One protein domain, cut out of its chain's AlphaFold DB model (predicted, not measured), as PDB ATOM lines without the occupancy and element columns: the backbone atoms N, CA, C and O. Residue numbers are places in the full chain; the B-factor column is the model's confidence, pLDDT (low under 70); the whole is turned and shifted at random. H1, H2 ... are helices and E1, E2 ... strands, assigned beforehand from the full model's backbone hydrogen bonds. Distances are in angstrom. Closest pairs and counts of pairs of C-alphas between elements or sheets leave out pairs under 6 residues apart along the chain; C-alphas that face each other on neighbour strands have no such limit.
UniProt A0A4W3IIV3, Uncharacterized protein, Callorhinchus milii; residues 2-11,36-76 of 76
ATOM      1  N   ALA A   2     144.721 151.691 148.929       39.66
ATOM      2  CA  ALA A   2     145.739 151.913 147.906       39.66
ATOM      3  C   ALA A   2     147.076 152.136 148.622       39.66
ATOM      4  O   ALA A   2     147.215 153.067 149.407       39.66
ATOM      5  N   LYS A   3     148.047 151.246 148.401       48.41
ATOM      6  CA  LYS A   3     149.422 151.462 148.863       48.41
ATOM      7  C   LYS A   3     150.074 152.460 147.911       48.41
ATOM      8  O   LYS A   3     150.456 152.082 146.806       48.41
ATOM      9  N   LEU A   4     150.203 153.713 148.343       44.12
ATOM     10  CA  LEU A   4     150.976 154.740 147.647       44.12
ATOM     11  C   LEU A   4     152.471 154.380 147.762       44.12
ATOM     12  O   LEU A   4     153.146 154.710 148.734       44.12
ATOM     13  N   ARG A   5     152.995 153.608 146.805       55.78
ATOM     14  CA  ARG A   5     154.436 153.353 146.685       55.78
ATOM     15  C   ARG A   5     155.041 154.529 145.927       55.78
ATOM     16  O   ARG A   5     154.866 154.641 144.718       55.78
ATOM     17  N   ILE A   6     155.772 155.380 146.637       53.22
ATOM     18  CA  ILE A   6     156.481 156.545 146.086       53.22
ATOM     19  C   ILE A   6     157.410 156.177 144.901       53.22
ATOM     20  O   ILE A   6     157.678 157.006 144.038       53.22
ATOM     21  N   SER A   7     157.819 154.911 144.774       48.09
ATOM     22  CA  SER A   7     158.605 154.405 143.641       48.09
ATOM     23  C   SER A   7     157.877 154.394 142.283       48.09
ATOM     24  O   SER A   7     158.543 154.371 141.254       48.09
ATOM     25  N   GLN A   8     156.539 154.430 142.232       47.78
ATOM     26  CA  GLN A   8     155.782 154.417 140.963       47.78
ATOM     27  C   GLN A   8     155.660 155.799 140.291       47.78
ATOM     28  O   GLN A   8     155.261 155.878 139.129       47.78
ATOM     29  N   LEU A   9     156.042 156.876 140.987       49.38
ATOM     30  CA  LEU A   9     156.087 158.241 140.440       49.38
ATOM     31  C   LEU A   9     157.298 158.474 139.517       49.38
ATOM     32  O   LEU A   9     157.286 159.409 138.723       49.38
ATOM     33  N   LEU A  10     158.327 157.618 139.591       46.81
ATOM     34  CA  LEU A  10     159.514 157.720 138.737       46.81
ATOM     35  C   LEU A  10     159.355 156.945 137.417       46.81
ATOM     36  O   LEU A  10     159.826 157.399 136.378       46.81
ATOM     37  N   GLU A  11     158.638 155.818 137.419       46.25
ATOM     38  CA  GLU A  11     158.417 155.030 136.195       46.25
ATOM     39  C   GLU A  11     157.398 155.670 135.243       46.25
ATOM     40  O   GLU A  11     157.491 155.501 134.028       46.25
ATOM     41  N   ILE A  36     137.485 150.636 142.812       53.06
ATOM     42  CA  ILE A  36     138.494 150.959 141.811       53.06
ATOM     43  C   ILE A  36     138.675 152.465 141.948       53.06
ATOM     44  O   ILE A  36     138.010 153.254 141.285       53.06
ATOM     45  N   PHE A  37     139.492 152.861 142.918       59.78
ATOM     46  CA  PHE A  37     139.779 154.254 143.182       59.78
ATOM     47  C   PHE A  37     140.717 154.723 142.078       59.78
ATOM     48  O   PHE A  37     141.927 154.472 142.113       59.78
ATOM     49  N   ASP A  38     140.136 155.335 141.050       75.31
ATOM     50  CA  ASP A  38     140.898 155.980 140.000       75.31
ATOM     51  C   ASP A  38     141.552 157.228 140.592       75.31
ATOM     52  O   ASP A  38     140.927 158.271 140.773       75.31
ATOM     53  N   TRP A  39     142.835 157.114 140.920       76.62
ATOM     54  CA  TRP A  39     143.629 158.226 141.435       76.62
ATOM     55  C   TRP A  39     143.675 159.404 140.454       76.62
ATOM     56  O   TRP A  39     143.933 160.527 140.881       76.62
ATOM     57  N   LYS A  40     143.395 159.171 139.160       79.50
ATOM     58  CA  LYS A  40     143.273 160.228 138.148       79.50
ATOM     59  C   LYS A  40     141.956 160.997 138.256       79.50
ATOM     60  O   LYS A  40     141.883 162.121 137.773       79.50
ATOM     61  N   ALA A  41     140.929 160.400 138.862       81.31
ATOM     62  CA  ALA A  41     139.622 161.021 139.065       81.31
ATOM     63  C   ALA A  41     139.521 161.799 140.390       81.31
ATOM     64  O   ALA A  41     138.581 162.579 140.560       81.31
ATOM     65  N   ALA A  42     140.468 161.605 141.315       81.31
ATOM     66  CA  ALA A  42     140.491 162.298 142.599       81.31
ATOM     67  C   ALA A  42     140.688 163.808 142.399       81.31
ATOM     68  O   ALA A  42     141.631 164.245 141.733       81.31
ATOM     69  N   LYS A  43     139.809 164.624 142.986       85.12
ATOM     70  CA  LYS A  43     139.836 166.087 142.784       85.12
ATOM     71  C   LYS A  43     140.731 166.804 143.785       85.12
ATOM     72  O   LYS A  43     141.030 167.987 143.620       85.12
ATOM     73  N   SER A  44     141.113 166.137 144.869       85.50
ATOM     74  CA  SER A  44     141.870 166.732 145.966       85.50
ATOM     75  C   SER A  44     142.588 165.671 146.791       85.50
ATOM     76  O   SER A  44     142.126 164.542 146.920       85.50
ATOM     77  N   ILE A  45     143.682 166.073 147.444       84.50
ATOM     78  CA  ILE A  45     144.455 165.211 148.356       84.50
ATOM     79  C   ILE A  45     143.652 164.738 149.581       84.50
ATOM     80  O   ILE A  45     144.029 163.781 150.244       84.50
ATOM     81  N   TYR A  46     142.537 165.401 149.884       88.06
ATOM     82  CA  TYR A  46     141.672 165.099 151.024       88.06
ATOM     83  C   TYR A  46     140.787 163.864 150.815       88.06
ATOM     84  O   TYR A  46     140.211 163.369 151.774       88.06
ATOM     85  N   GLU A  47     140.679 163.371 149.580       83.25
ATOM     86  CA  GLU A  47     139.911 162.165 149.230       83.25
ATOM     87  C   GLU A  47     140.718 160.876 149.467       83.25
ATOM     88  O   GLU A  47     140.229 159.774 149.228       83.25
ATOM     89  N   PHE A  48     141.963 161.010 149.931       86.31
ATOM     90  CA  PHE A  48     142.856 159.893 150.185       86.31
ATOM     91  C   PHE A  48     142.919 159.555 151.674       86.31
ATOM     92  O   PHE A  48     142.997 160.427 152.545       86.31
ATOM     93  N   THR A  49     142.991 158.255 151.941       86.75
ATOM     94  CA  THR A  49     143.327 157.706 153.253       86.75
ATOM     95  C   THR A  49     144.747 157.165 153.207       86.75
ATOM     96  O   THR A  49     145.114 156.440 152.276       86.75
ATOM     97  N   VAL A  50     145.556 157.538 154.193       86.25
ATOM     98  CA  VAL A  50     146.952 157.120 154.320       86.25
ATOM     99  C   VAL A  50     147.119 156.253 155.552       86.25
ATOM    100  O   VAL A  50     146.469 156.469 156.566       86.25
ATOM    101  N   THR A  51     148.009 155.273 155.477       87.75
ATOM    102  CA  THR A  51     148.400 154.510 156.658       87.75
ATOM    103  C   THR A  51     149.518 155.260 157.369       87.75
ATOM    104  O   THR A  51     150.536 155.571 156.750       87.75
ATOM    105  N   ASP A  52     149.319 155.561 158.647       86.69
ATOM    106  CA  ASP A  52     150.337 156.191 159.486       86.69
ATOM    107  C   ASP A  52     151.443 155.187 159.874       86.69
ATOM    108  O   ASP A  52     151.320 153.979 159.644       86.69
ATOM    109  N   ILE A  53     152.518 155.665 160.499       88.31
ATOM    110  CA  ILE A  53     153.655 154.862 160.973       88.31
ATOM    111  C   ILE A  53     153.242 153.775 161.977       88.31
ATOM    112  O   ILE A  53     153.896 152.739 162.064       88.31
ATOM    113  N   GLU A  54     152.137 153.987 162.695       89.88
ATOM    114  CA  GLU A  54     151.558 153.028 163.644       89.88
ATOM    115  C   GLU A  54     150.666 151.972 162.965       89.88
ATOM    116  O   GLU A  54     150.136 151.084 163.627       89.88
ATOM    117  N   GLY A  55     150.477 152.043 161.642       88.75
ATOM    118  CA  GLY A  55     149.635 151.105 160.891       88.75
ATOM    119  C   GLY A  55     148.143 151.455 160.870       88.75
ATOM    120  O   GLY A  55     147.345 150.682 160.336       88.75
ATOM    121  N   ASN A  56     147.761 152.612 161.411       87.31
ATOM    122  CA  ASN A  56     146.379 153.093 161.441       87.31
ATOM    123  C   ASN A  56     146.005 153.793 160.125       87.31
ATOM    124  O   ASN A  56     146.795 154.569 159.594       87.31
ATOM    125  N   ASP A  57     144.793 153.554 159.613       88.38
ATOM    126  CA  ASP A  57     144.273 154.248 158.426       88.38
ATOM    127  C   ASP A  57     143.740 155.632 158.839       88.38
ATOM    128  O   ASP A  57     142.809 155.754 159.636       88.38
ATOM    129  N   VAL A  58     144.356 156.687 158.314       87.38
ATOM    130  CA  VAL A  58     144.084 158.086 158.641       87.38
ATOM    131  C   VAL A  58     143.616 158.813 157.386       87.38
ATOM    132  O   VAL A  58     144.336 158.897 156.392       87.38
ATOM    133  N   SER A  59     142.409 159.380 157.431       89.75
ATOM    134  CA  SER A  59     141.904 160.224 156.341       89.75
ATOM    135  C   SER A  59     142.627 161.569 156.331       89.75
ATOM    136  O   SER A  59     142.778 162.208 157.379       89.75
ATOM    137  N   LEU A  60     143.049 162.021 155.149       85.75
ATOM    138  CA  LEU A  60     143.658 163.342 154.975       85.75
ATOM    139  C   LEU A  60     142.632 164.479 155.034       85.75
ATOM    140  O   LEU A  60     143.022 165.635 155.194       85.75
ATOM    141  N   GLU A  61     141.334 164.171 154.984       90.06
ATOM    142  CA  GLU A  61     140.248 165.144 155.137       90.06
ATOM    143  C   GLU A  61     140.378 165.993 156.407       90.06
ATOM    144  O   GLU A  61     140.064 167.184 156.384       90.06
ATOM    145  N   LYS A  62     140.932 165.428 157.486       89.00
ATOM    146  CA  LYS A  62     141.142 166.137 158.757       89.00
ATOM    147  C   LYS A  62     142.048 167.371 158.647       89.00
ATOM    148  O   LYS A  62     142.053 168.197 159.552       89.00
ATOM    149  N   TYR A  63     142.809 167.500 157.559       90.00
ATOM    150  CA  TYR A  63     143.687 168.640 157.300       90.00
ATOM    151  C   TYR A  63     143.076 169.683 156.345       90.00
ATOM    152  O   TYR A  63     143.773 170.588 155.880       90.00
ATOM    153  N   ARG A  64     141.776 169.585 156.032       90.81
ATOM    154  CA  ARG A  64     141.037 170.622 155.291       90.81
ATOM    155  C   ARG A  64     141.187 171.982 155.978       90.81
ATOM    156  O   ARG A  64     140.974 172.111 157.178       90.81
ATOM    157  N   GLY A  65     141.516 173.008 155.196       91.25
ATOM    158  CA  GLY A  65     141.675 174.378 155.699       91.25
ATOM    159  C   GLY A  65     143.025 174.661 156.367       91.25
ATOM    160  O   GLY A  65     143.253 175.790 156.792       91.25
ATOM    161  N   LEU A  66     143.930 173.679 156.419       91.31
ATOM    162  CA  LEU A  66     145.312 173.859 156.858       91.31
ATOM    163  C   LEU A  66     146.263 173.833 155.658       91.31
ATOM    164  O   LEU A  66     146.007 173.174 154.648       91.31
ATOM    165  N   VAL A  67     147.387 174.539 155.780       92.00
ATOM    166  CA  VAL A  67     148.482 174.455 154.808       92.00
ATOM    167  C   VAL A  67     149.303 173.204 155.121       92.00
ATOM    168  O   VAL A  67     149.828 173.067 156.224       92.00
ATOM    169  N   CYS A  68     149.408 172.287 154.157       87.69
ATOM    170  CA  CYS A  68     150.109 171.011 154.318       87.69
ATOM    171  C   CYS A  68     151.328 170.924 153.396       87.69
ATOM    172  O   CYS A  68     151.262 171.324 152.234       87.69
ATOM    173  N   ILE A  69     152.418 170.335 153.897       91.00
ATOM    174  CA  ILE A  69     153.604 169.995 153.105       91.00
ATOM    175  C   ILE A  69     153.672 168.475 152.982       91.00
ATOM    176  O   ILE A  69     153.674 167.766 153.986       91.00
ATOM    177  N   ILE A  70     153.743 167.983 151.748       89.81
ATOM    178  CA  ILE A  70     153.911 166.562 151.440       89.81
ATOM    179  C   ILE A  70     155.338 166.374 150.932       89.81
ATOM    180  O   ILE A  70     155.733 167.008 149.956       89.81
ATOM    181  N   THR A  71     156.111 165.507 151.584       92.19
ATOM    182  CA  THR A  71     157.496 165.216 151.197       92.19
ATOM    183  C   THR A  71     157.745 163.716 151.124       92.19
ATOM    184  O   THR A  71     157.211 162.945 151.920       92.19
ATOM    185  N   ASN A  72     158.578 163.302 150.171       89.38
ATOM    186  CA  ASN A  72     159.144 161.961 150.154       89.38
ATOM    187  C   ASN A  72     160.355 161.924 151.092       89.38
ATOM    188  O   ASN A  72     161.303 162.686 150.903       89.38
ATOM    189  N   LEU A  73     160.326 161.041 152.087       87.00
ATOM    190  CA  LEU A  73     161.421 160.830 153.028       87.00
ATOM    191  C   LEU A  73     162.045 159.456 152.781       87.00
ATOM    192  O   LEU A  73     161.342 158.451 152.698       87.00
ATOM    193  N   ALA A  74     163.374 159.419 152.705       85.50
ATOM    194  CA  ALA A  74     164.167 158.197 152.695       85.50
ATOM    195  C   ALA A  74     165.267 158.327 153.756       85.50
ATOM    196  O   ALA A  74     166.015 159.306 153.753       85.50
ATOM    197  N   SER A  75     165.349 157.365 154.677       82.31
ATOM    198  CA  SER A  75     166.477 157.237 155.607       82.31
ATOM    199  C   SER A  75     167.585 156.390 154.975       82.31
ATOM    200  O   SER A  75     167.300 155.548 154.123       82.31
ATOM    201  N   LYS A  76     168.839 156.643 155.368       73.31
ATOM    202  CA  LYS A  76     170.004 155.858 154.931       73.31
ATOM    203  C   LYS A  76     169.994 154.443 155.505       73.31
ATOM    204  O   LYS A  76     169.462 154.283 156.625       73.31
TER     205      LYS A  76
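What this domain is: This is residues 2 to 11 and 36 to 76 of the 76 residues of an uncharacterized protein of Callorhinchus milii (UniProt A0A4W3IIV3). With little regular structure, this is a loose set of long unnamed stretches round one small hairpin, E1 and E2, which runs directly into the short helix H2. After H2 an extended tail leads off to Lys 76, and its residues 65 to 71 stand free. The printed part has 51 residues, 14 of them in named elements, in the order H1, E1, E2, H2; the class is mixed, with an antiparallel sheet E1 - E2. The whole is loose, with a radius of gyration of the C-alphas of 12.4 A and spans of 34 by 24 by 22 A.

Where its parts are: H1 is residues 8 to 11, from C-alpha 8 at (155.782, 154.417, 140.963). E1 is residues 49 to 51, 6.9 A long, and E2 residues 57 to 59, 6.8 A. H2, residues 60 to 63, ends at C-alpha 63 (143.687, 168.640, 157.300).

How they stand to each other: E1 and E2 form a hairpin, antiparallel at 145 degrees; N 50 and O 58 are 2.9 A apart, within hydrogen-bond range. The closest C-alphas of E1 and H2, those of Thr 49 and Leu 60, are 5.9 A apart. H1 is apart from E2 and H2. Both helices are too short for an O i to N i+4 pair; the one O i to N i+3 pair is within range in H2, not in H1.

The domain as a whole: Residues 12 to 35 are not printed, and C-alphas 11 and 36 are 21.1 A apart across the cut. The links E1 to E2 and E2 to H2 are tight. Residues 2 to 11 and 36 to 37 have pLDDT under 70.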